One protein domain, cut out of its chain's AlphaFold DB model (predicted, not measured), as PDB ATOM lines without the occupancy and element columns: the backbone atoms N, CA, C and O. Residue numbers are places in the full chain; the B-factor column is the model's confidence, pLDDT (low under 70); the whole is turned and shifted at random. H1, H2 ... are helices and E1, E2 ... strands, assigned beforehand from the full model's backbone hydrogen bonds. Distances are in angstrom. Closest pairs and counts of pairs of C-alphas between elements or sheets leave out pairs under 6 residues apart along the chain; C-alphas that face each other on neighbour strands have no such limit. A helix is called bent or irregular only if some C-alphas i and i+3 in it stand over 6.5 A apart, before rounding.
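Overview. This is residues 2 to 58 and 408 to 520 of the 836 residues of the protein "Glucosylceramidase" of Oppiella nova (UniProt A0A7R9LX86). A small three-stranded sheet lies near the middle, with the crossed helices H1 and H4 beside it; H2 and H3 lie at opposite ends, and long loops fill much of the rest. The printed part has 170 residues, under half in named elements, in the order H1 E1 H2 H3 E2 H4 E3; the class is mostly helix. The sheet, E1 E3 E2, is parallel. The whole is compact, with a radius of gyration of the C-alphas of 15.9 A and spans of 42 by 37 by 32 A.

Along the chain. Find C-alpha 3 at (-32.248, 31.992, -40.327); from there H1 runs to residue 20, 23.6 A, with a kink of 30 degrees near residue 10. It is irregular: C-alphas 11 and 14 are 7.2 A apart. Next come E1, residues 29 to 31, and H2, residues 40 to 48. After the cut, H3, residues 436 to 452, spans 23.9 A and is irregular, with C-alphas 440 and 443 7.1 A apart. E2 is residues 460 to 462, H4 is 489 to 507, 26.5 A, and E3 is 514 to 516, ending at (-27.582, 21.197, -46.748).

Arrangement. Inner strand E3 has N 515 and O 29 of E1 at 2.9 A, and N 516 and O 461 of E2 at 2.8 A. E2, H4, E3 form a strand-helix-strand unit, two parallel neighbour strands with a helix between, its crossover right-handed. H4 only grazes the sheet with residues 498 to 502. Residues 491 to 499 of H4 touch H1 at a steep tilt of 49 degrees; the closest C-alphas, of Leu 14 and Ala 495, are 4.5 A apart. H1 touches H2 with residues 3 to 7, the C-alphas of Arg 7 and Val 47 closest at 5.5 A. H3 touches no helix. Every O i to N i+4 pair is within hydrogen-bond range in H4, against 11 of 14 in H1, 3 of 5 in H2 and 11 of 13 in H3.

Size, cuts and confidence. The C-alphas of Pro 454 and Asp 485 are farthest apart, 47.3 A. Residues 59 to 407 are not printed; C-alphas 58 and 408 are 15.1 A apart. The E2 to H4 link is long, and residues 451 to 456 stand free. Of 48 residues with pLDDT under 70, look for instance at 30 to 58.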
ATOM      1  N   SER A   2     -35.688  28.753 -38.651       68.38
ATOM      2  CA  SER A   2     -35.412  30.166 -38.991       68.38
ATOM      3  C   SER A   2     -33.956  30.419 -39.451       68.38
ATOM      4  O   SER A   2     -33.102  29.547 -39.251       68.38
ATOM      5  N   PRO A   3     -33.628  31.605 -40.010       63.38
ATOM      6  CA  PRO A   3     -32.248  31.992 -40.327       63.38
ATOM      7  C   PRO A   3     -31.314  31.953 -39.119       63.38
ATOM      8  O   PRO A   3     -30.180  31.489 -39.217       63.38
ATOM      9  N   GLU A   4     -31.798  32.396 -37.964       69.81
ATOM     10  CA  GLU A   4     -31.063  32.454 -36.702       69.81
ATOM     11  C   GLU A   4     -30.909  31.050 -36.115       69.81
ATOM     12  O   GLU A   4     -29.824  30.701 -35.658       69.81
ATOM     13  N   GLN A   5     -31.955  30.217 -36.194       76.69
ATOM     14  CA  GLN A   5     -31.895  28.799 -35.827       76.69
ATOM     15  C   GLN A   5     -30.880  28.042 -36.696       76.69
ATOM     16  O   GLN A   5     -30.063  27.301 -36.156       76.69
ATOM     17  N   ILE A   6     -30.883  28.245 -38.019       74.44
ATOM     18  CA  ILE A   6     -29.936  27.602 -38.944       74.44
ATOM     19  C   ILE A   6     -28.518  28.145 -38.747       74.44
ATOM     20  O   ILE A   6     -27.575  27.357 -38.673       74.44
ATOM     21  N   ARG A   7     -28.340  29.460 -38.585       71.62
ATOM     22  CA  ARG A   7     -27.039  30.054 -38.252       71.62
ATOM     23  C   ARG A   7     -26.494  29.476 -36.946       71.62
ATOM     24  O   ARG A   7     -25.368  28.987 -36.939       71.62
ATOM     25  N   TYR A   8     -27.296  29.473 -35.880       80.75
ATOM     26  CA  TYR A   8     -26.929  28.905 -34.582       80.75
ATOM     27  C   TYR A   8     -26.572  27.421 -34.717       80.75
ATOM     28  O   TYR A   8     -25.523  26.985 -34.248       80.75
ATOM     29  N   PHE A   9     -27.411  26.648 -35.409       83.50
ATOM     30  CA  PHE A   9     -27.187  25.231 -35.682       83.50
ATOM     31  C   PHE A   9     -25.850  25.004 -36.399       83.50
ATOM     32  O   PHE A   9     -25.099  24.115 -36.007       83.50
ATOM     33  N   VAL A  10     -25.482  25.831 -37.381       79.44
ATOM     34  CA  VAL A  10     -24.177  25.738 -38.056       79.44
ATOM     35  C   VAL A  10     -23.018  26.188 -37.164       79.44
ATOM     36  O   VAL A  10     -22.004  25.493 -37.112       79.44
ATOM     37  N   GLU A  11     -23.133  27.320 -36.470       78.25
ATOM     38  CA  GLU A  11     -22.048  27.906 -35.668       78.25
ATOM     39  C   GLU A  11     -21.765  27.114 -34.379       78.25
ATOM     40  O   GLU A  11     -20.604  26.991 -33.979       78.25
ATOM     41  N   HIS A  12     -22.791  26.517 -33.760       83.44
ATOM     42  CA  HIS A  12     -22.704  25.909 -32.426       83.44
ATOM     43  C   HIS A  12     -22.946  24.389 -32.379       83.44
ATOM     44  O   HIS A  12     -22.422  23.747 -31.465       83.44
ATOM     45  N   ASN A  13     -23.648  23.787 -33.350       89.25
ATOM     46  CA  ASN A  13     -23.942  22.343 -33.362       89.25
ATOM     47  C   ASN A  13     -23.292  21.609 -34.552       89.25
ATOM     48  O   ASN A  13     -22.251  20.972 -34.388       89.25
ATOM     49  N   LEU A  14     -23.863  21.713 -35.756       85.00
ATOM     50  CA  LEU A  14     -23.470  20.967 -36.953       85.00
ATOM     51  C   LEU A  14     -22.047  21.283 -37.418       85.00
ATOM     52  O   LEU A  14     -21.284  20.356 -37.679       85.00
ATOM     53  N   GLY A  15     -21.649  22.556 -37.492       81.06
ATOM     54  CA  GLY A  15     -20.276  22.929 -37.849       81.06
ATOM     55  C   GLY A  15     -19.248  22.332 -36.878       81.06
ATOM     56  O   GLY A  15     -18.338  21.630 -37.327       81.06
ATOM     57  N   PRO A  16     -19.407  22.523 -35.554       85.38
ATOM     58  CA  PRO A  16     -18.588  21.858 -34.542       85.38
ATOM     59  C   PRO A  16     -18.619  20.320 -34.584       85.38
ATOM     60  O   PRO A  16     -17.557  19.712 -34.451       85.38
ATOM     61  N   THR A  17     -19.771  19.671 -34.787       87.88
ATOM     62  CA  THR A  17     -19.874  18.200 -34.926       87.88
ATOM     63  C   THR A  17     -19.108  17.703 -36.156       87.88
ATOM     64  O   THR A  17     -18.236  16.838 -36.034       87.88
ATOM     65  N   LEU A  18     -19.334  18.303 -37.329       84.50
ATOM     66  CA  LEU A  18     -18.619  17.968 -38.566       84.50
ATOM     67  C   LEU A  18     -17.104  18.198 -38.429       84.50
ATOM     68  O   LEU A  18     -16.311  17.362 -38.867       84.50
ATOM     69  N   ALA A  19     -16.689  19.291 -37.781       81.81
ATOM     70  CA  ALA A  19     -15.281  19.597 -37.536       81.81
ATOM     71  C   ALA A  19     -14.611  18.581 -36.593       81.81
ATOM     72  O   ALA A  19     -13.497  18.138 -36.880       81.81
ATOM     73  N   LYS A  20     -15.290  18.151 -35.516       89.00
ATOM     74  CA  LYS A  20     -14.822  17.072 -34.617       89.00
ATOM     75  C   LYS A  20     -14.658  15.745 -35.368       89.00
ATOM     76  O   LYS A  20     -13.650  15.068 -35.185       89.00
ATOM     77  N   ALA A  21     -15.584  15.420 -36.272       86.81
ATOM     78  CA  ALA A  21     -15.497  14.265 -37.174       86.81
ATOM     79  C   ALA A  21     -14.482  14.443 -38.332       86.81
ATOM     80  O   ALA A  21     -14.353  13.589 -39.214       86.81
ATOM     81  N   GLY A  22     -13.732  15.550 -38.352       86.44
ATOM     82  CA  GLY A  22     -12.657  15.800 -39.308       86.44
ATOM     83  C   GLY A  22     -13.119  16.212 -40.708       86.44
ATOM     84  O   GLY A  22     -12.304  16.176 -41.639       86.44
ATOM     85  N   TYR A  23     -14.383  16.603 -40.887       82.69
ATOM     86  CA  TYR A  23     -14.860  17.286 -42.090       82.69
ATOM     87  C   TYR A  23     -14.426  18.760 -42.086       82.69
ATOM     88  O   TYR A  23     -14.159  19.361 -41.050       82.69
ATOM     89  N   ASN A  24     -14.307  19.343 -43.278       77.50
ATOM     90  CA  ASN A  24     -14.024  20.763 -43.494       77.50
ATOM     91  C   ASN A  24     -14.471  21.157 -44.912       77.50
ATOM     92  O   ASN A  24     -14.791  20.277 -45.715       77.50
ATOM     93  N   LYS A  25     -14.408  22.452 -45.255       65.31
ATOM     94  CA  LYS A  25     -14.866  22.986 -46.554       65.31
ATOM     95  C   LYS A  25     -14.169  22.441 -47.814       65.31
ATOM     96  O   LYS A  25     -14.579  22.792 -48.921       65.31
ATOM     97  N   ASN A  26     -13.131  21.614 -47.676       71.31
ATOM     98  CA  ASN A  26     -12.484  20.911 -48.791       71.31
ATOM     99  C   ASN A  26     -12.953  19.448 -48.915       71.31
ATOM    100  O   ASN A  26     -12.791  18.857 -49.977       71.31
ATOM    101  N   LYS A  27     -13.526  18.869 -47.850       77.00
ATOM    102  CA  LYS A  27     -14.087  17.505 -47.819       77.00
ATOM    103  C   LYS A  27     -15.606  17.469 -47.993       77.00
ATOM    104  O   LYS A  27     -16.116  16.492 -48.521       77.00
ATOM    105  N   LEU A  28     -16.307  18.498 -47.517       78.31
ATOM    106  CA  LEU A  28     -17.758  18.638 -47.601       78.31
ATOM    107  C   LEU A  28     -18.110  20.121 -47.746       78.31
ATOM    108  O   LEU A  28     -17.590  20.962 -47.010       78.31
ATOM    109  N   LYS A  29     -18.985  20.443 -48.692       77.12
ATOM    110  CA  LYS A  29     -19.583  21.768 -48.850       77.12
ATOM    111  C   LYS A  29     -20.851  21.842 -48.012       77.12
ATOM    112  O   LYS A  29     -21.808  21.144 -48.318       77.12
ATOM    113  N   LEU A  30     -20.854  22.669 -46.968       67.44
ATOM    114  CA  LEU A  30     -22.086  22.957 -46.246       67.44
ATOM    115  C   LEU A  30     -22.856  24.041 -47.006       67.44
ATOM    116  O   LEU A  30     -22.359  25.156 -47.185       67.44
ATOM    117  N   MET A  31     -24.036  23.667 -47.485       69.62
ATOM    118  CA  MET A  31     -24.938  24.483 -48.286       69.62
ATOM    119  C   MET A  31     -26.079  24.945 -47.393       69.62
ATOM    120  O   MET A  31     -27.057  24.239 -47.205       69.62
ATOM    121  N   ILE A  32     -25.916  26.100 -46.756       60.34
ATOM    122  CA  ILE A  32     -26.767  26.481 -45.613       60.34
ATOM    123  C   ILE A  32     -28.183  26.916 -46.054       60.34
ATOM    124  O   ILE A  32     -29.078  27.067 -45.230       60.34
ATOM    125  N   LEU A  33     -28.391  27.080 -47.364       59.53
ATOM    126  CA  LEU A  33     -29.649  27.484 -47.980       59.53
ATOM    127  C   LEU A  33     -30.045  26.450 -49.033       59.53
ATOM    128  O   LEU A  33     -29.321  26.259 -50.015       59.53
ATOM    129  N   ASP A  34     -31.194  25.817 -48.815       58.09
ATOM    130  CA  ASP A  34     -31.922  25.041 -49.813       58.09
ATOM    131  C   ASP A  34     -33.339  25.618 -49.932       58.09
ATOM    132  O   ASP A  34     -34.303  25.098 -49.367       58.09
ATOM    133  N   ASP A  35     -33.419  26.805 -50.550       53.62
ATOM    134  CA  ASP A  35     -34.656  27.579 -50.678       53.62
ATOM    135  C   ASP A  35     -34.606  28.617 -51.831       53.62
ATOM    136  O   ASP A  35     -33.515  29.048 -52.208       53.62
ATOM    137  N   ASN A  36     -35.746  28.974 -52.463       52.28
ATOM    138  CA  ASN A  36     -35.742  29.504 -53.856       52.28
ATOM    139  C   ASN A  36     -34.916  30.759 -54.158       52.28
ATOM    140  O   ASN A  36     -34.610  31.558 -53.282       52.28
ATOM    141  N   THR A  37     -34.605  30.934 -55.453       45.09
ATOM    142  CA  THR A  37     -33.734  31.988 -56.014       45.09
ATOM    143  C   THR A  37     -33.755  33.323 -55.242       45.09
ATOM    144  O   THR A  37     -32.672  33.805 -54.914       45.09
ATOM    145  N   PRO A  38     -34.920  33.919 -54.890       43.38
ATOM    146  CA  PRO A  38     -34.950  35.207 -54.193       43.38
ATOM    147  C   PRO A  38     -34.697  35.175 -52.664       43.38
ATOM    148  O   PRO A  38     -34.432  36.234 -52.105       43.38
ATOM    149  N   PHE A  39     -34.732  34.030 -51.960       45.12
ATOM    150  CA  PHE A  39     -34.380  33.958 -50.521       45.12
ATOM    151  C   PHE A  39     -32.868  34.094 -50.288       45.12
ATOM    152  O   PHE A  39     -32.434  34.559 -49.231       45.12
ATOM    153  N   LEU A  40     -32.068  33.676 -51.275       47.38
ATOM    154  CA  LEU A  40     -30.626  33.486 -51.134       47.38
ATOM    155  C   LEU A  40     -29.887  34.775 -50.751       47.38
ATOM    156  O   LEU A  40     -28.936  34.711 -49.978       47.38
ATOM    157  N   ALA A  41     -30.332  35.933 -51.248       43.44
ATOM    158  CA  ALA A  41     -29.703  37.224 -50.970       43.44
ATOM    159  C   ALA A  41     -29.753  37.582 -49.472       43.44
ATOM    160  O   ALA A  41     -28.712  37.662 -48.824       43.44
ATOM    161  N   ASN A  42     -30.955  37.708 -48.897       45.91
ATOM    162  CA  ASN A  42     -31.127  38.179 -47.517       45.91
ATOM    163  C   ASN A  42     -30.519  37.221 -46.478       45.91
ATOM    164  O   ASN A  42     -29.966  37.661 -45.472       45.91
ATOM    165  N   TRP A  43     -30.590  35.907 -46.716       46.81
ATOM    166  CA  TRP A  43     -29.970  34.928 -45.820       46.81
ATOM    167  C   TRP A  43     -28.443  34.879 -45.952       46.81
ATOM    168  O   TRP A  43     -27.772  34.534 -44.979       46.81
ATOM    169  N   THR A  44     -27.876  35.216 -47.118       49.28
ATOM    170  CA  THR A  44     -26.416  35.241 -47.306       49.28
ATOM    171  C   THR A  44     -25.769  36.203 -46.315       49.28
ATOM    172  O   THR A  44     -24.839  35.802 -45.623       49.28
ATOM    173  N   ASP A  45     -26.297  37.414 -46.143       46.66
ATOM    174  CA  ASP A  45     -25.720  38.368 -45.188       46.66
ATOM    175  C   ASP A  45     -25.902  37.914 -43.728       46.66
ATOM    176  O   ASP A  45     -24.948  37.953 -42.948       46.66
ATOM    177  N   ILE A  46     -27.081  37.398 -43.356       48.88
ATOM    178  CA  ILE A  46     -27.366  36.940 -41.980       48.88
ATOM    179  C   ILE A  46     -26.469  35.758 -41.577       48.88
ATOM    180  O   ILE A  46     -25.945  35.728 -40.459       48.88
ATOM    181  N   VAL A  47     -26.278  34.787 -42.476       49.03
ATOM    182  CA  VAL A  47     -25.554  33.532 -42.210       49.03
ATOM    183  C   VAL A  47     -24.046  33.663 -42.461       49.03
ATOM    184  O   VAL A  47     -23.257  33.034 -41.753       49.03
ATOM    185  N   LEU A  48     -23.614  34.465 -43.444       49.12
ATOM    186  CA  LEU A  48     -22.197  34.576 -43.821       49.12
ATOM    187  C   LEU A  48     -21.439  35.712 -43.125       49.12
ATOM    188  O   LEU A  48     -20.219  35.753 -43.282       49.12
ATOM    189  N   ALA A  49     -22.105  36.561 -42.330       45.16
ATOM    190  CA  ALA A  49     -21.539  37.749 -41.667       45.16
ATOM    191  C   ALA A  49     -20.135  37.578 -41.038       45.16
ATOM    192  O   ALA A  49     -19.381  38.544 -40.989       45.16
ATOM    193  N   ASP A  50     -19.770  36.373 -40.578       45.47
ATOM    194  CA  ASP A  50     -18.393  36.039 -40.158       45.47
ATOM    195  C   ASP A  50     -17.924  34.620 -40.596       45.47
ATOM    196  O   ASP A  50     -16.860  34.125 -40.203       45.47
ATOM    197  N   ASN A  51     -18.716  33.901 -41.406       37.97
ATOM    198  CA  ASN A  51     -18.671  32.431 -41.441       37.97
ATOM    199  C   ASN A  51     -17.885  31.835 -42.632       37.97
ATOM    200  O   ASN A  51     -18.390  31.614 -43.733       37.97
ATOM    201  N   ARG A  52     -16.607  31.507 -42.397       39.88
ATOM    202  CA  ARG A  52     -15.597  31.170 -43.432       39.88
ATOM    203  C   ARG A  52     -15.709  29.772 -44.077       39.88
ATOM    204  O   ARG A  52     -14.755  29.345 -44.748       39.88
ATOM    205  N   LEU A  53     -16.799  29.035 -43.845       37.84
ATOM    206  CA  LEU A  53     -16.963  27.616 -44.214       37.84
ATOM    207  C   LEU A  53     -18.079  27.323 -45.231       37.84
ATOM    208  O   LEU A  53     -18.068  26.245 -45.831       37.84
ATOM    209  N   ALA A  54     -19.011  28.252 -45.420       36.00
ATOM    210  CA  ALA A  54     -20.243  28.039 -46.169       36.00
ATOM    211  C   ALA A  54     -20.097  28.224 -47.689       36.00
ATOM    212  O   ALA A  54     -19.182  28.897 -48.169       36.00
ATOM    213  N   HIS A  55     -21.046  27.663 -48.436       43.00
ATOM    214  CA  HIS A  55     -21.282  27.951 -49.851       43.00
ATOM    215  C   HIS A  55     -22.793  28.016 -50.123       43.00
ATOM    216  O   HIS A  55     -23.568  27.344 -49.449       43.00
ATOM    217  N   VAL A  56     -23.212  28.801 -51.117       40.28
ATOM    218  CA  VAL A  56     -24.619  28.915 -51.544       40.28
ATOM    219  C   VAL A  56     -24.861  27.978 -52.738       40.28
ATOM    220  O   VAL A  56     -23.977  27.835 -53.588       40.28
ATOM    221  N   LEU A  57     -26.016  27.304 -52.781       36.62
ATOM    222  CA  LEU A  57     -26.442  26.433 -53.890       36.62
ATOM    223  C   LEU A  57     -27.522  27.121 -54.754       36.62
ATOM    224  O   LEU A  57     -27.773  28.311 -54.591       36.62
ATOM    225  N   TYR A  58     -28.141  26.390 -55.688       47.19
ATOM    226  CA  TYR A  58     -29.231  26.881 -56.539       47.19
ATOM    227  C   TYR A  58     -30.240  25.764 -56.905       47.19
ATOM    228  O   TYR A  58     -29.816  24.627 -57.126       47.19
ATOM    229  N   THR A 408     -33.757  15.695 -49.381       29.80
ATOM    230  CA  THR A 408     -33.141  14.316 -49.075       29.80
ATOM    231  C   THR A 408     -34.004  13.090 -48.671       29.80
ATOM    232  O   THR A 408     -33.664  12.001 -49.131       29.80
ATOM    233  N   SER A 409     -34.852  13.168 -47.621       39.97
ATOM    234  CA  SER A 409     -35.082  12.045 -46.666       39.97
ATOM    235  C   SER A 409     -36.071  10.981 -47.184       39.97
ATOM    236  O   SER A 409     -35.873  10.449 -48.277       39.97
ATOM    237  N   GLY A 410     -37.139  10.653 -46.452       43.44
ATOM    238  CA  GLY A 410     -38.347  10.056 -47.016       43.44
ATOM    239  C   GLY A 410     -39.033  11.049 -47.958       43.44
ATOM    240  O   GLY A 410     -40.020  11.681 -47.594       43.44
ATOM    241  N   ALA A 411     -38.466  11.204 -49.155       57.06
ATOM    242  CA  ALA A 411     -38.906  12.118 -50.202       57.06
ATOM    243  C   ALA A 411     -40.358  11.951 -50.619       57.06
ATOM    244  O   ALA A 411     -40.849  10.833 -50.555       57.06
ATOM    245  N   ASP A 412     -41.008  13.000 -51.130       48.97
ATOM    246  CA  ASP A 412     -42.328  12.897 -51.769       48.97
ATOM    247  C   ASP A 412     -42.346  11.784 -52.839       48.97
ATOM    248  O   ASP A 412     -43.211  10.909 -52.804       48.97
ATOM    249  N   TYR A 413     -41.314  11.700 -53.680       60.69
ATOM    250  CA  TYR A 413     -41.058  10.607 -54.636       60.69
ATOM    251  C   TYR A 413     -40.408   9.338 -54.024       60.69
ATOM    252  O   TYR A 413     -39.744   8.564 -54.716       60.69
ATOM    253  N   SER A 414     -40.590   9.084 -52.723       67.25
ATOM    254  CA  SER A 414     -40.327   7.772 -52.093       67.25
ATOM    255  C   SER A 414     -41.540   6.844 -52.197       67.25
ATOM    256  O   SER A 414     -42.647   7.278 -52.499       67.25
ATOM    257  N   LEU A 415     -41.359   5.557 -51.879       68.75
ATOM    258  CA  LEU A 415     -42.468   4.589 -51.802       68.75
ATOM    259  C   LEU A 415     -43.201   4.579 -50.447       68.75
ATOM    260  O   LEU A 415     -44.273   3.990 -50.336       68.75
ATOM    261  N   ARG A 416     -42.619   5.197 -49.412       68.88
ATOM    262  CA  ARG A 416     -43.192   5.375 -48.068       68.88
ATOM    263  C   ARG A 416     -42.492   6.535 -47.342       68.88
ATOM    264  O   ARG A 416     -41.337   6.816 -47.679       68.88
ATOM    265  N   PRO A 417     -43.108   7.137 -46.310       71.25
ATOM    266  CA  PRO A 417     -42.384   7.975 -45.359       71.25
ATOM    267  C   PRO A 417     -41.433   7.127 -44.499       71.25
ATOM    268  O   PRO A 417     -41.738   5.976 -44.167       71.25
ATOM    269  N   TYR A 418     -40.282   7.701 -44.148       78.62
ATOM    270  CA  TYR A 418     -39.313   7.140 -43.202       78.62
ATOM    271  C   TYR A 418     -38.288   8.189 -42.766       78.62
ATOM    272  O   TYR A 418     -38.036   9.147 -43.502       78.62
ATOM    273  N   THR A 419     -37.633   7.972 -41.625       84.06
ATOM    274  CA  THR A 419     -36.323   8.580 -41.337       84.06
ATOM    275  C   THR A 419     -35.267   7.501 -41.085       84.06
ATOM    276  O   THR A 419     -35.530   6.306 -41.229       84.06
ATOM    277  N   TYR A 420     -34.034   7.901 -40.773       86.31
ATOM    278  CA  TYR A 420     -32.982   6.947 -40.416       86.31
ATOM    279  C   TYR A 420     -32.994   6.553 -38.935       86.31
ATOM    280  O   TYR A 420     -32.222   5.678 -38.560       86.31
ATOM    281  N   ASP A 421     -33.852   7.153 -38.101       88.81
ATOM    282  CA  ASP A 421     -34.013   6.763 -36.696       88.81
ATOM    283  C   ASP A 421     -35.431   7.047 -36.176       88.81
ATOM    284  O   ASP A 421     -35.676   7.971 -35.400       88.81
ATOM    285  N   ASP A 422     -36.390   6.230 -36.604       85.31
ATOM    286  CA  ASP A 422     -37.787   6.332 -36.169       85.31
ATOM    287  C   ASP A 422     -38.027   5.754 -34.744       85.31
ATOM    288  O   ASP A 422     -39.175   5.527 -34.352       85.31
ATOM    289  N   THR A 423     -36.976   5.528 -33.938       88.69
ATOM    290  CA  THR A 423     -37.096   4.996 -32.566       88.69
ATOM    291  C   THR A 423     -37.376   6.108 -31.560       88.69
ATOM    292  O   THR A 423     -36.565   7.002 -31.340       88.69
ATOM    293  N   TYR A 424     -38.542   6.053 -30.913       87.06
ATOM    294  CA  TYR A 424     -39.032   7.146 -30.075       87.06
ATOM    295  C   TYR A 424     -38.099   7.487 -28.896       87.06
ATOM    296  O   TYR A 424     -37.832   6.635 -28.047       87.06
ATOM    297  N   ASN A 425     -37.687   8.758 -28.805       87.69
ATOM    298  CA  ASN A 425     -36.773   9.296 -27.785       87.69
ATOM    299  C   ASN A 425     -35.371   8.645 -27.755       87.69
ATOM    300  O   ASN A 425     -34.744   8.580 -26.694       87.69
ATOM    301  N   ASP A 426     -34.844   8.205 -28.901       90.00
ATOM    302  CA  ASP A 426     -33.458   7.732 -29.015       90.00
ATOM    303  C   ASP A 426     -32.441   8.895 -29.000       90.00
ATOM    304  O   ASP A 426     -31.829   9.274 -29.999       90.00
ATOM    305  N   PHE A 427     -32.252   9.500 -27.826       89.94
ATOM    306  CA  PHE A 427     -31.348  10.641 -27.635       89.94
ATOM    307  C   PHE A 427     -29.854  10.312 -27.873       89.94
ATOM    308  O   PHE A 427     -29.039  11.235 -27.917       89.94
ATOM    309  N   THR A 428     -29.477   9.036 -28.025       89.62
ATOM    310  CA  THR A 428     -28.118   8.575 -28.388       89.62
ATOM    311  C   THR A 428     -28.010   8.121 -29.855       89.62
ATOM    312  O   THR A 428     -26.903   7.866 -30.362       89.62
ATOM    313  N   LEU A 429     -29.139   8.096 -30.571       90.50
ATOM    314  CA  LEU A 429     -29.309   7.608 -31.939       90.50
ATOM    315  C   LEU A 429     -28.800   6.159 -32.101       90.50
ATOM    316  O   LEU A 429     -28.155   5.833 -33.104       90.50
ATOM    317  N   GLU A 430     -28.942   5.321 -31.073       90.69
ATOM    318  CA  GLU A 430     -28.428   3.940 -31.026       90.69
ATOM    319  C   GLU A 430     -29.080   3.022 -32.067       90.69
ATOM    320  O   GLU A 430     -28.426   2.107 -32.569       90.69
ATOM    321  N   ASN A 431     -30.324   3.307 -32.449       90.12
ATOM    322  CA  ASN A 431     -31.104   2.561 -33.434       90.12
ATOM    323  C   ASN A 431     -31.006   3.151 -34.856       90.12
ATOM    324  O   ASN A 431     -31.677   2.663 -35.769       90.12
ATOM    325  N   PHE A 432     -30.146   4.157 -35.071       93.38
ATOM    326  CA  PHE A 432     -29.926   4.763 -36.386       93.38
ATOM    327  C   PHE A 432     -29.522   3.714 -37.434       93.38
ATOM    328  O   PHE A 432     -28.473   3.072 -37.325       93.38
ATOM    329  N   SER A 433     -30.305   3.596 -38.508       90.75
ATOM    330  CA  SER A 433     -30.026   2.708 -39.636       90.75
ATOM    331  C   SER A 433     -30.487   3.294 -40.967       90.75
ATOM    332  O   SER A 433     -31.613   3.776 -41.115       90.75
ATOM    333  N   LEU A 434     -29.645   3.125 -41.992       86.88
ATOM    334  CA  LEU A 434     -30.091   3.224 -43.383       86.88
ATOM    335  C   LEU A 434     -31.209   2.207 -43.638       86.88
ATOM    336  O   LEU A 434     -31.210   1.119 -43.051       86.88
ATOM    337  N   GLN A 435     -32.167   2.565 -44.487       86.81
ATOM    338  CA  GLN A 435     -33.347   1.745 -44.714       86.81
ATOM    339  C   GLN A 435     -33.118   0.723 -45.830       86.81
ATOM    340  O   GLN A 435     -32.143   0.773 -46.586       86.81
ATOM    341  N   LYS A 436     -34.053  -0.223 -45.943       81.75
ATOM    342  CA  LYS A 436     -34.049  -1.272 -46.968       81.75
ATOM    343  C   LYS A 436     -33.908  -0.685 -48.380       81.75
ATOM    344  O   LYS A 436     -33.128  -1.183 -49.185       81.75
ATOM    345  N   GLU A 437     -34.615   0.406 -48.644       77.81
ATOM    346  CA  GLU A 437     -34.646   1.155 -49.900       77.81
ATOM    347  C   GLU A 437     -33.282   1.766 -50.267       77.81
ATOM    348  O   GLU A 437     -32.918   1.849 -51.445       77.81
ATOM    349  N   ASP A 438     -32.486   2.155 -49.267       81.62
ATOM    350  CA  ASP A 438     -31.132   2.655 -49.481       81.62
ATOM    351  C   ASP A 438     -30.190   1.514 -49.900       81.62
ATOM    352  O   ASP A 438     -29.389   1.695 -50.815       81.62
ATOM    353  N   PHE A 439     -30.319   0.321 -49.308       83.19
ATOM    354  CA  PHE A 439     -29.505  -0.850 -49.660       83.19
ATOM    355  C   PHE A 439     -29.929  -1.551 -50.959       83.19
ATOM    356  O   PHE A 439     -29.057  -2.006 -51.699       83.19
ATOM    357  N   GLU A 440     -31.230  -1.653 -51.249       80.94
ATOM    358  CA  GLU A 440     -31.733  -2.308 -52.466       80.94
ATOM    359  C   GLU A 440     -31.636  -1.407 -53.700       80.94
ATOM    360  O   GLU A 440     -31.335  -1.907 -54.787       80.94
ATOM    361  N   TRP A 441     -31.867  -0.095 -53.558       78.38
ATOM    362  CA  TRP A 441     -31.960   0.817 -54.705       78.38
ATOM    363  C   TRP A 441     -30.910   1.921 -54.669       78.38
ATOM    364  O   TRP A 441     -30.063   1.948 -55.561       78.38
ATOM    365  N   LYS A 442     -30.910   2.816 -53.667       79.50
ATOM    366  CA  LYS A 442     -30.100   4.052 -53.749       79.50
ATOM    367  C   LYS A 442     -28.593   3.779 -53.810       79.50
ATOM    368  O   LYS A 442     -27.919   4.305 -54.693       79.50
ATOM    369  N   ILE A 443     -28.053   2.944 -52.924       84.06
ATOM    370  CA  ILE A 443     -26.617   2.626 -52.854       84.06
ATOM    371  C   ILE A 443     -26.148   1.850 -54.103       84.06
ATOM    372  O   ILE A 443     -25.143   2.264 -54.687       84.06
ATOM    373  N   PRO A 444     -26.833   0.782 -54.574       83.69
ATOM    374  CA  PRO A 444     -26.491   0.122 -55.836       83.69
ATOM    375  C   PRO A 444     -26.576   1.049 -57.052       83.69
ATOM    376  O   PRO A 444     -25.658   1.057 -57.871       83.69
ATOM    377  N   TYR A 445     -27.625   1.872 -57.149       79.25
ATOM    378  CA  TYR A 445     -27.799   2.841 -58.234       79.25
ATOM    379  C   TYR A 445     -26.686   3.901 -58.241       79.25
ATOM    380  O   TYR A 445     -26.066   4.118 -59.281       79.25
ATOM    381  N   ILE A 446     -26.359   4.502 -57.090       81.81
ATOM    382  CA  ILE A 446     -25.269   5.484 -56.976       81.81
ATOM    383  C   ILE A 446     -23.927   4.846 -57.354       81.81
ATOM    384  O   ILE A 446     -23.169   5.441 -58.117       81.81
ATOM    385  N   LYS A 447     -23.644   3.621 -56.892       84.06
ATOM    386  CA  LYS A 447     -22.424   2.886 -57.273       84.06
ATOM    387  C   LYS A 447     -22.380   2.567 -58.764       84.06
ATOM    388  O   LYS A 447     -21.321   2.679 -59.378       84.06
ATOM    389  N   HIS A 448     -23.515   2.221 -59.371       83.25
ATOM    390  CA  HIS A 448     -23.592   2.022 -60.813       83.25
ATOM    391  C   HIS A 448     -23.328   3.332 -61.569       83.25
ATOM    392  O   HIS A 448     -22.458   3.349 -62.440       83.25
ATOM    393  N   ALA A 449     -23.967   4.437 -61.171       81.06
ATOM    394  CA  ALA A 449     -23.737   5.768 -61.735       81.06
ATOM    395  C   ALA A 449     -22.263   6.197 -61.608       81.06
ATOM    396  O   ALA A 449     -21.672   6.660 -62.580       81.06
ATOM    397  N   GLN A 450     -21.633   5.959 -60.452       81.31
ATOM    398  CA  GLN A 450     -20.194   6.162 -60.243       81.31
ATOM    399  C   GLN A 450     -19.323   5.275 -61.149       81.31
ATOM    400  O   GLN A 450     -18.275   5.729 -61.592       81.31
ATOM    401  N   SER A 451     -19.739   4.038 -61.449       84.88
ATOM    402  CA  SER A 451     -18.978   3.114 -62.310       84.88
ATOM    403  C   SER A 451     -19.069   3.423 -63.810       84.88
ATOM    404  O   SER A 451     -18.168   3.047 -64.557       84.88
ATOM    405  N   VAL A 452     -20.139   4.096 -64.255       82.38
ATOM    406  CA  VAL A 452     -20.350   4.461 -65.670       82.38
ATOM    407  C   VAL A 452     -20.046   5.931 -65.972       82.38
ATOM    408  O   VAL A 452     -19.917   6.302 -67.139       82.38
ATOM    409  N   CYS A 453     -19.910   6.782 -64.950       76.19
ATOM    410  CA  CYS A 453     -19.472   8.159 -65.136       76.19
ATOM    411  C   CYS A 453     -17.963   8.189 -65.454       76.19
ATOM    412  O   CYS A 453     -17.169   7.677 -64.667       76.19
ATOM    413  N   PRO A 454     -17.514   8.826 -66.555       72.12
ATOM    414  CA  PRO A 454     -16.087   8.939 -66.881       72.12
ATOM    415  C   PRO A 454     -15.328   9.930 -65.975       72.12
ATOM    416  O   PRO A 454     -14.144  10.193 -66.191       72.12
ATOM    417  N   HIS A 455     -16.012  10.528 -64.996       73.25
ATOM    418  CA  HIS A 455     -15.527  11.575 -64.103       73.25
ATOM    419  C   HIS A 455     -16.026  11.312 -62.673       73.25
ATOM    420  O   HIS A 455     -16.948  10.527 -62.454       73.25
ATOM    421  N   THR A 456     -15.450  11.984 -61.675       73.25
ATOM    422  CA  THR A 456     -15.896  11.843 -60.282       73.25
ATOM    423  C   THR A 456     -17.285  12.453 -60.084       73.25
ATOM    424  O   THR A 456     -17.441  13.676 -60.093       73.25
ATOM    425  N   LEU A 457     -18.292  11.602 -59.868       78.62
ATOM    426  CA  LEU A 457     -19.658  12.019 -59.555       78.62
ATOM    427  C   LEU A 457     -19.700  12.748 -58.199       78.62
ATOM    428  O   LEU A 457     -19.474  12.144 -57.151       78.62
ATOM    429  N   LYS A 458     -19.990  14.054 -58.227       78.56
ATOM    430  CA  LYS A 458     -20.190  14.896 -57.035       78.56
ATOM    431  C   LYS A 458     -21.629  14.688 -56.531       78.56
ATOM    432  O   LYS A 458     -22.569  14.865 -57.298       78.56
ATOM    433  N   LEU A 459     -21.795  14.292 -55.267       79.38
ATOM    434  CA  LEU A 459     -23.096  13.981 -54.646       79.38
ATOM    435  C   LEU A 459     -23.469  15.018 -53.578       79.38
ATOM    436  O   LEU A 459     -22.589  15.497 -52.864       79.38
ATOM    437  N   ILE A 460     -24.758  15.326 -53.427       74.50
ATOM    438  CA  ILE A 460     -25.291  16.244 -52.406       74.50
ATOM    439  C   ILE A 460     -26.414  15.542 -51.633       74.50
ATOM    440  O   ILE A 460     -27.164  14.766 -52.223       74.50
ATOM    441  N   GLY A 461     -26.533  15.820 -50.335       77.62
ATOM    442  CA  GLY A 461     -27.784  15.655 -49.585       77.62
ATOM    443  C   GLY A 461     -28.327  17.019 -49.135       77.62
ATOM    444  O   GLY A 461     -27.534  17.924 -48.916       77.62
ATOM    445  N   SER A 462     -29.645  17.175 -48.984       76.19
ATOM    446  CA  SER A 462     -30.323  18.361 -48.447       76.19
ATOM    447  C   SER A 462     -31.437  18.007 -47.442       76.19
ATOM    448  O   SER A 462     -32.345  17.297 -47.842       76.19
ATOM    449  N   ASN A 463     -31.392  18.360 -46.148       80.75
ATOM    450  CA  ASN A 463     -32.201  17.612 -45.158       80.75
ATOM    451  C   ASN A 463     -33.736  17.826 -45.225       80.75
ATOM    452  O   ASN A 463     -34.217  18.887 -44.869       80.75
ATOM    453  N   TRP A 464     -34.509  16.802 -45.628       73.56
ATOM    454  CA  TRP A 464     -35.983  16.887 -45.809       73.56
ATOM    455  C   TRP A 464     -36.777  16.855 -44.492       73.56
ATOM    456  O   TRP A 464     -37.788  17.534 -44.374       73.56
ATOM    457  N   SER A 465     -36.393  16.008 -43.531       76.81
ATOM    458  CA  SER A 465     -37.057  15.958 -42.220       76.81
ATOM    459  C   SER A 465     -36.136  15.330 -41.173       76.81
ATOM    460  O   SER A 465     -35.502  14.307 -41.459       76.81
ATOM    461  N   PRO A 466     -36.093  15.865 -39.941       85.81
ATOM    462  CA  PRO A 466     -35.600  15.126 -38.783       85.81
ATOM    463  C   PRO A 466     -36.561  13.972 -38.421       85.81
ATOM    464  O   PRO A 466     -37.731  13.998 -38.829       85.81
ATOM    465  N   PRO A 467     -36.105  12.981 -37.631       89.25
ATOM    466  CA  PRO A 467     -36.958  11.966 -37.019       89.25
ATOM    467  C   PRO A 467     -38.178  12.528 -36.300       89.25
ATOM    468  O   PRO A 467     -38.111  13.538 -35.596       89.25
ATOM    469  N   VAL A 468     -39.309  11.838 -36.455       84.25
ATOM    470  CA  VAL A 468     -40.631  12.346 -36.062       84.25
ATOM    471  C   VAL A 468     -40.733  12.652 -34.564       84.25
ATOM    472  O   VAL A 468     -41.365  13.628 -34.180       84.25
ATOM    473  N   TRP A 469     -40.039  11.892 -33.716       90.25
ATOM    474  CA  TRP A 469     -40.003  12.113 -32.267       90.25
ATOM    475  C   TRP A 469     -39.161  13.329 -31.835       90.25
ATOM    476  O   TRP A 469     -39.270  13.761 -30.686       90.25
ATOM    477  N   MET A 470     -38.340  13.912 -32.718       90.88
ATOM    478  CA  MET A 470     -37.616  15.167 -32.456       90.88
ATOM    479  C   MET A 470     -38.456  16.415 -32.768       90.88
ATOM    480  O   MET A 470     -38.127  17.505 -32.298       90.88
ATOM    481  N   LYS A 471     -39.519  16.256 -33.564       86.50
ATOM    482  CA  LYS A 471     -40.425  17.314 -34.030       86.50
ATOM    483  C   LYS A 471     -41.450  17.670 -32.941       86.50
ATOM    484  O   LYS A 471     -41.863  16.792 -32.190       86.50
ATOM    485  N   GLN A 472     -41.877  18.931 -32.838       81.62
ATOM    486  CA  GLN A 472     -42.916  19.351 -31.875       81.62
ATOM    487  C   GLN A 472     -44.269  18.675 -32.166       81.62
ATOM    488  O   GLN A 472     -44.841  18.021 -31.298       81.62
ATOM    489  N   ILE A 473     -44.743  18.791 -33.408       78.94
ATOM    490  CA  ILE A 473     -45.782  17.939 -34.000       78.94
ATOM    491  C   ILE A 473     -45.126  16.657 -34.520       78.94
ATOM    492  O   ILE A 473     -44.300  16.706 -35.436       78.94
ATOM    493  N   GLU A 474     -45.529  15.520 -33.957       83.25
ATOM    494  CA  GLU A 474     -45.001  14.180 -34.246       83.25
ATOM    495  C   GLU A 474     -45.686  13.533 -35.471       83.25
ATOM    496  O   GLU A 474     -46.184  12.410 -35.416       83.25
ATOM    497  N   GLU A 475     -45.695  14.232 -36.613       72.94
ATOM    498  CA  GLU A 475     -46.144  13.694 -37.909       72.94
ATOM    499  C   GLU A 475     -45.060  13.856 -38.991       72.94
ATOM    500  O   GLU A 475     -44.320  14.844 -39.015       72.94
ATOM    501  N   PHE A 476     -45.011  12.934 -39.959       64.88
ATOM    502  CA  PHE A 476     -44.211  13.111 -41.182       64.88
ATOM    503  C   PHE A 476     -44.727  14.276 -42.040       64.88
ATOM    504  O   PHE A 476     -43.944  15.124 -42.455       64.88
ATOM    505  N   ILE A 477     -46.047  14.339 -42.255       64.44
ATOM    506  CA  ILE A 477     -46.730  15.307 -43.136       64.44
ATOM    507  C   ILE A 477     -47.056  16.658 -42.475       64.44
ATOM    508  O   ILE A 477     -47.740  17.483 -43.079       64.44
ATOM    509  N   ALA A 478     -46.624  16.888 -41.233       63.06
ATOM    510  CA  ALA A 478     -46.743  18.193 -40.591       63.06
ATOM    511  C   ALA A 478     -45.424  18.961 -40.671       63.06
ATOM    512  O   ALA A 478     -44.355  18.430 -40.340       63.06
ATOM    513  N   HIS A 479     -45.532  20.241 -41.018       65.81
ATOM    514  CA  HIS A 479     -44.532  21.230 -40.649       65.81
ATOM    515  C   HIS A 479     -44.374  21.260 -39.128       65.81
ATOM    516  O   HIS A 479     -45.331  21.034 -38.385       65.81
ATOM    517  N   SER A 480     -43.149  21.471 -38.660       70.88
ATOM    518  CA  SER A 480     -42.826  21.341 -37.247       70.88
ATOM    519  C   SER A 480     -41.437  21.893 -36.973       70.88
ATOM    520  O   SER A 480     -40.515  21.667 -37.757       70.88
ATOM    521  N   GLU A 481     -41.260  22.558 -35.840       80.88
ATOM    522  CA  GLU A 481     -39.928  22.842 -35.313       80.88
ATOM    523  C   GLU A 481     -39.345  21.615 -34.592       80.88
ATOM    524  O   GLU A 481     -40.054  20.652 -34.277       80.88
ATOM    525  N   LEU A 482     -38.053  21.671 -34.257       83.56
ATOM    526  CA  LEU A 482     -37.497  20.791 -33.230       83.56
ATOM    527  C   LEU A 482     -38.114  21.110 -31.859       83.56
ATOM    528  O   LEU A 482     -38.497  22.246 -31.568       83.56
ATOM    529  N   LYS A 483     -38.193  20.100 -30.993       86.69
ATOM    530  CA  LYS A 483     -38.601  20.266 -29.593       86.69
ATOM    531  C   LYS A 483     -37.597  21.131 -28.813       86.69
ATOM    532  O   LYS A 483     -36.388  20.923 -28.897       86.69
ATOM    533  N   GLY A 484     -38.118  22.008 -27.954       82.94
ATOM    534  CA  GLY A 484     -37.326  22.836 -27.037       82.94
ATOM    535  C   GLY A 484     -36.644  24.042 -27.694       82.94
ATOM    536  O   GLY A 484     -36.736  24.254 -28.899       82.94
ATOM    537  N   ASP A 485     -35.972  24.841 -26.865       80.25
ATOM    538  CA  ASP A 485     -35.380  26.119 -27.268       80.25
ATOM    539  C   ASP A 485     -34.238  25.975 -28.290       80.25
ATOM    540  O   ASP A 485     -33.614  24.917 -28.431       80.25
ATOM    541  N   VAL A 486     -33.913  27.077 -28.974       77.56
ATOM    542  CA  VAL A 486     -32.784  27.151 -29.914       77.56
ATOM    543  C   VAL A 486     -31.475  26.825 -29.191       77.56
ATOM    544  O   VAL A 486     -31.124  27.457 -28.198       77.56
ATOM    545  N   GLY A 487     -30.759  25.808 -29.677       72.06
ATOM    546  CA  GLY A 487     -29.558  25.285 -29.019       72.06
ATOM    547  C   GLY A 487     -29.812  24.304 -27.871       72.06
ATOM    548  O   GLY A 487     -28.852  23.804 -27.282       72.06
ATOM    549  N   GLY A 488     -31.074  23.975 -27.582       82.56
ATOM    550  CA  GLY A 488     -31.453  22.839 -26.747       82.56
ATOM    551  C   GLY A 488     -31.044  21.494 -27.363       82.56
ATOM    552  O   GLY A 488     -30.640  21.407 -28.525       82.56
ATOM    553  N   GLN A 489     -31.164  20.414 -26.581       87.62
ATOM    554  CA  GLN A 489     -30.585  19.098 -26.905       87.62
ATOM    555  C   GLN A 489     -30.912  18.569 -28.315       87.62
ATOM    556  O   GLN A 489     -30.049  17.979 -28.960       87.62
ATOM    557  N   TYR A 490     -32.116  18.829 -28.833       90.12
ATOM    558  CA  TYR A 490     -32.553  18.344 -30.144       90.12
ATOM    559  C   TYR A 490     -31.756  18.952 -31.313       90.12
ATOM    560  O   TYR A 490     -31.540  18.267 -32.309       90.12
ATOM    561  N   TYR A 491     -31.232  20.178 -31.181       89.31
ATOM    562  CA  TYR A 491     -30.339  20.779 -32.186       89.31
ATOM    563  C   TYR A 491     -28.986  20.058 -32.252       89.31
ATOM    564  O   TYR A 491     -28.434  19.867 -33.333       89.31
ATOM    565  N   GLN A 492     -28.460  19.608 -31.109       92.38
ATOM    566  CA  GLN A 492     -27.245  18.793 -31.089       92.38
ATOM    567  C   GLN A 492     -27.511  17.393 -31.659       92.38
ATOM    568  O   GLN A 492     -26.743  16.911 -32.485       92.38
ATOM    569  N   ILE A 493     -28.639  16.780 -31.293       91.81
ATOM    570  CA  ILE A 493     -29.029  15.458 -31.797       91.81
ATOM    571  C   ILE A 493     -29.235  15.484 -33.321       91.81
ATOM    572  O   ILE A 493     -28.771  14.569 -33.997       91.81
ATOM    573  N   LEU A 494     -29.828  16.537 -33.901       91.12
ATOM    574  CA  LEU A 494     -29.936  16.655 -35.362       91.12
ATOM    575  C   LEU A 494     -28.562  16.799 -36.039       91.12
ATOM    576  O   LEU A 494     -28.327  16.200 -37.089       91.12
ATOM    577  N   ALA A 495     -27.628  17.543 -35.437       89.56
ATOM    578  CA  ALA A 495     -26.262  17.647 -35.951       89.56
ATOM    579  C   ALA A 495     -25.564  16.278 -35.984       89.56
ATOM    580  O   ALA A 495     -24.899  15.934 -36.965       89.56
ATOM    581  N   ASP A 496     -25.760  15.480 -34.936       92.75
ATOM    582  CA  ASP A 496     -25.170  14.152 -34.808       92.75
ATOM    583  C   ASP A 496     -25.904  13.107 -35.685       92.75
ATOM    584  O   ASP A 496     -25.260  12.213 -36.234       92.75
ATOM    585  N   TYR A 497     -27.207  13.272 -35.948       92.69
ATOM    586  CA  TYR A 497     -27.990  12.503 -36.934       92.69
ATOM    587  C   TYR A 497     -27.500  12.740 -38.371       92.69
ATOM    588  O   TYR A 497     -27.258  11.785 -39.114       92.69
ATOM    589  N   LEU A 498     -27.271  14.002 -38.758       91.69
ATOM    590  CA  LEU A 498     -26.701  14.340 -40.069       91.69
ATOM    591  C   LEU A 498     -25.267  13.809 -40.224       91.69
ATOM    592  O   LEU A 498     -24.890  13.370 -41.314       91.69
ATOM    593  N   LEU A 499     -24.482  13.768 -39.141       92.19
ATOM    594  CA  LEU A 499     -23.189  13.083 -39.142       92.19
ATOM    595  C   LEU A 499     -23.353  11.564 -39.335       92.19
ATOM    596  O   LEU A 499     -22.709  11.015 -40.229       92.19
ATOM    597  N   LYS A 500     -24.230  10.886 -38.579       91.38
ATOM    598  CA  LYS A 500     -24.469   9.435 -38.740       91.38
ATOM    599  C   LYS A 500     -24.925   9.077 -40.160       91.38
ATOM    600  O   LYS A 500     -24.464   8.071 -40.698       91.38
ATOM    601  N   PHE A 501     -25.719   9.923 -40.823       92.31
ATOM    602  CA  PHE A 501     -26.057   9.777 -42.248       92.31
ATOM    603  C   PHE A 501     -24.817   9.796 -43.156       92.31
ATOM    604  O   PHE A 501     -24.616   8.868 -43.950       92.31
ATOM    605  N   LEU A 502     -23.953  10.811 -43.018       90.25
ATOM    606  CA  LEU A 502     -22.709  10.908 -43.790       90.25
ATOM    607  C   LEU A 502     -21.785   9.711 -43.534       90.25
ATOM    608  O   LEU A 502     -21.154   9.214 -44.469       90.25
ATOM    609  N   GLU A 503     -21.692   9.244 -42.289       91.56
ATOM    610  CA  GLU A 503     -20.827   8.127 -41.910       91.56
ATOM    611  C   GLU A 503     -21.366   6.770 -42.369       91.56
ATOM    612  O   GLU A 503     -20.585   5.953 -42.857       91.56
ATOM    613  N   ALA A 504     -22.680   6.541 -42.326       89.69
ATOM    614  CA  ALA A 504     -23.295   5.305 -42.807       89.69
ATOM    615  C   ALA A 504     -23.187   5.150 -44.337       89.69
ATOM    616  O   ALA A 504     -22.870   4.064 -44.835       89.69
ATOM    617  N   TYR A 505     -23.364   6.234 -45.102       89.12
ATOM    618  CA  TYR A 505     -23.108   6.223 -46.551       89.12
ATOM    619  C   TYR A 505     -21.611   6.047 -46.868       89.12
ATOM    620  O   TYR A 505     -21.253   5.255 -47.745       89.12
ATOM    621  N   LYS A 506     -20.721   6.688 -46.100       90.12
ATOM    622  CA  LYS A 506     -19.254   6.556 -46.213       90.12
ATOM    623  C   LYS A 506     -18.759   5.147 -45.878       90.12
ATOM    624  O   LYS A 506     -17.883   4.646 -46.581       90.12
ATOM    625  N   ALA A 507     -19.347   4.473 -44.890       91.25
ATOM    626  CA  ALA A 507     -19.102   3.056 -44.601       91.25
ATOM    627  C   ALA A 507     -19.530   2.148 -45.769       91.25
ATOM    628  O   ALA A 507     -18.881   1.146 -46.057       91.25
ATOM    629  N   ASN A 508     -20.565   2.552 -46.511       89.00
ATOM    630  CA  ASN A 508     -20.970   1.924 -47.767       89.00
ATOM    631  C   ASN A 508     -20.114   2.343 -48.981       89.00
ATOM    632  O   ASN A 508     -20.392   1.890 -50.093       89.00
ATOM    633  N   GLY A 509     -19.069   3.159 -48.807       87.62
ATOM    634  CA  GLY A 509     -18.172   3.617 -49.875       87.62
ATOM    635  C   GLY A 509     -18.675   4.824 -50.676       87.62
ATOM    636  O   GLY A 509     -18.088   5.146 -51.705       87.62
ATOM    637  N   ILE A 510     -19.745   5.493 -50.233       85.19
ATOM    638  CA  ILE A 510     -20.307   6.681 -50.887       85.19
ATOM    639  C   ILE A 510     -19.969   7.926 -50.061       85.19
ATOM    640  O   ILE A 510     -20.339   8.032 -48.896       85.19
ATOM    641  N   THR A 511     -19.289   8.897 -50.669       86.12
ATOM    642  CA  THR A 511     -18.975  10.186 -50.036       86.12
ATOM    643  C   THR A 511     -19.744  11.323 -50.691       86.12
ATOM    644  O   THR A 511     -19.735  11.457 -51.915       86.12
ATOM    645  N   PHE A 512     -20.347  12.183 -49.872       82.94
ATOM    646  CA  PHE A 512     -20.998  13.402 -50.335       82.94
ATOM    647  C   PHE A 512     -19.983  14.532 -50.541       82.94
ATOM    648  O   PHE A 512     -19.101  14.754 -49.714       82.94
ATOM    649  N   TRP A 513     -20.126  15.248 -51.657       80.88
ATOM    650  CA  TRP A 513     -19.427  16.501 -51.945       80.88
ATOM    651  C   TRP A 513     -20.075  17.675 -51.203       80.88
ATOM    652  O   TRP A 513     -19.363  18.582 -50.772       80.88
ATOM    653  N   GLY A 514     -21.398  17.640 -51.011       76.06
ATOM    654  CA  GLY A 514     -22.152  18.659 -50.284       76.06
ATOM    655  C   GLY A 514     -23.243  18.107 -49.367       76.06
ATOM    656  O   GLY A 514     -23.713  16.983 -49.545       76.06
ATOM    657  N   LEU A 515     -23.637  18.911 -48.383       80.38
ATOM    658  CA  LEU A 515     -24.758  18.670 -47.475       80.38
ATOM    659  C   LEU A 515     -25.467  20.006 -47.208       80.38
ATOM    660  O   LEU A 515     -24.780  20.986 -46.921       80.38
ATOM    661  N   THR A 516     -26.799  20.055 -47.257       72.25
ATOM    662  CA  THR A 516     -27.582  21.197 -46.748       72.25
ATOM    663  C   THR A 516     -28.032  20.967 -45.309       72.25
ATOM    664  O   THR A 516     -28.092  19.831 -44.832       72.25
ATOM    665  N   THR A 517     -28.304  22.064 -44.609       75.81
ATOM    666  CA  THR A 517     -28.732  22.078 -43.206       75.81
ATOM    667  C   THR A 517     -30.163  21.600 -43.012       75.81
ATOM    668  O   THR A 517     -30.396  20.780 -42.134       75.81
ATOM    669  N   GLU A 518     -31.080  22.112 -43.829       73.25
ATOM    670  CA  GLU A 518     -32.487  21.728 -43.930       73.25
ATOM    671  C   GLU A 518     -32.976  22.180 -45.315       73.25
ATOM    672  O   GLU A 518     -32.499  23.185 -45.850       73.25
ATOM    673  N   ASN A 519     -33.900  21.428 -45.889       68.00
ATOM    674  CA  ASN A 519     -34.616  21.720 -47.121       68.00
ATOM    675  C   ASN A 519     -35.947  22.393 -46.839       68.00
ATOM    676  O   ASN A 519     -36.601  21.971 -45.886       68.00
ATOM    677  N   GLU A 520     -36.398  23.270 -47.755       62.03
ATOM    678  CA  GLU A 520     -37.699  23.951 -47.675       62.03
ATOM    679  C   GLU A 520     -38.032  24.215 -46.200       62.03
ATOM    680  O   GLU A 520     -39.101  23.805 -45.739       62.03
TER     681      GLU A 520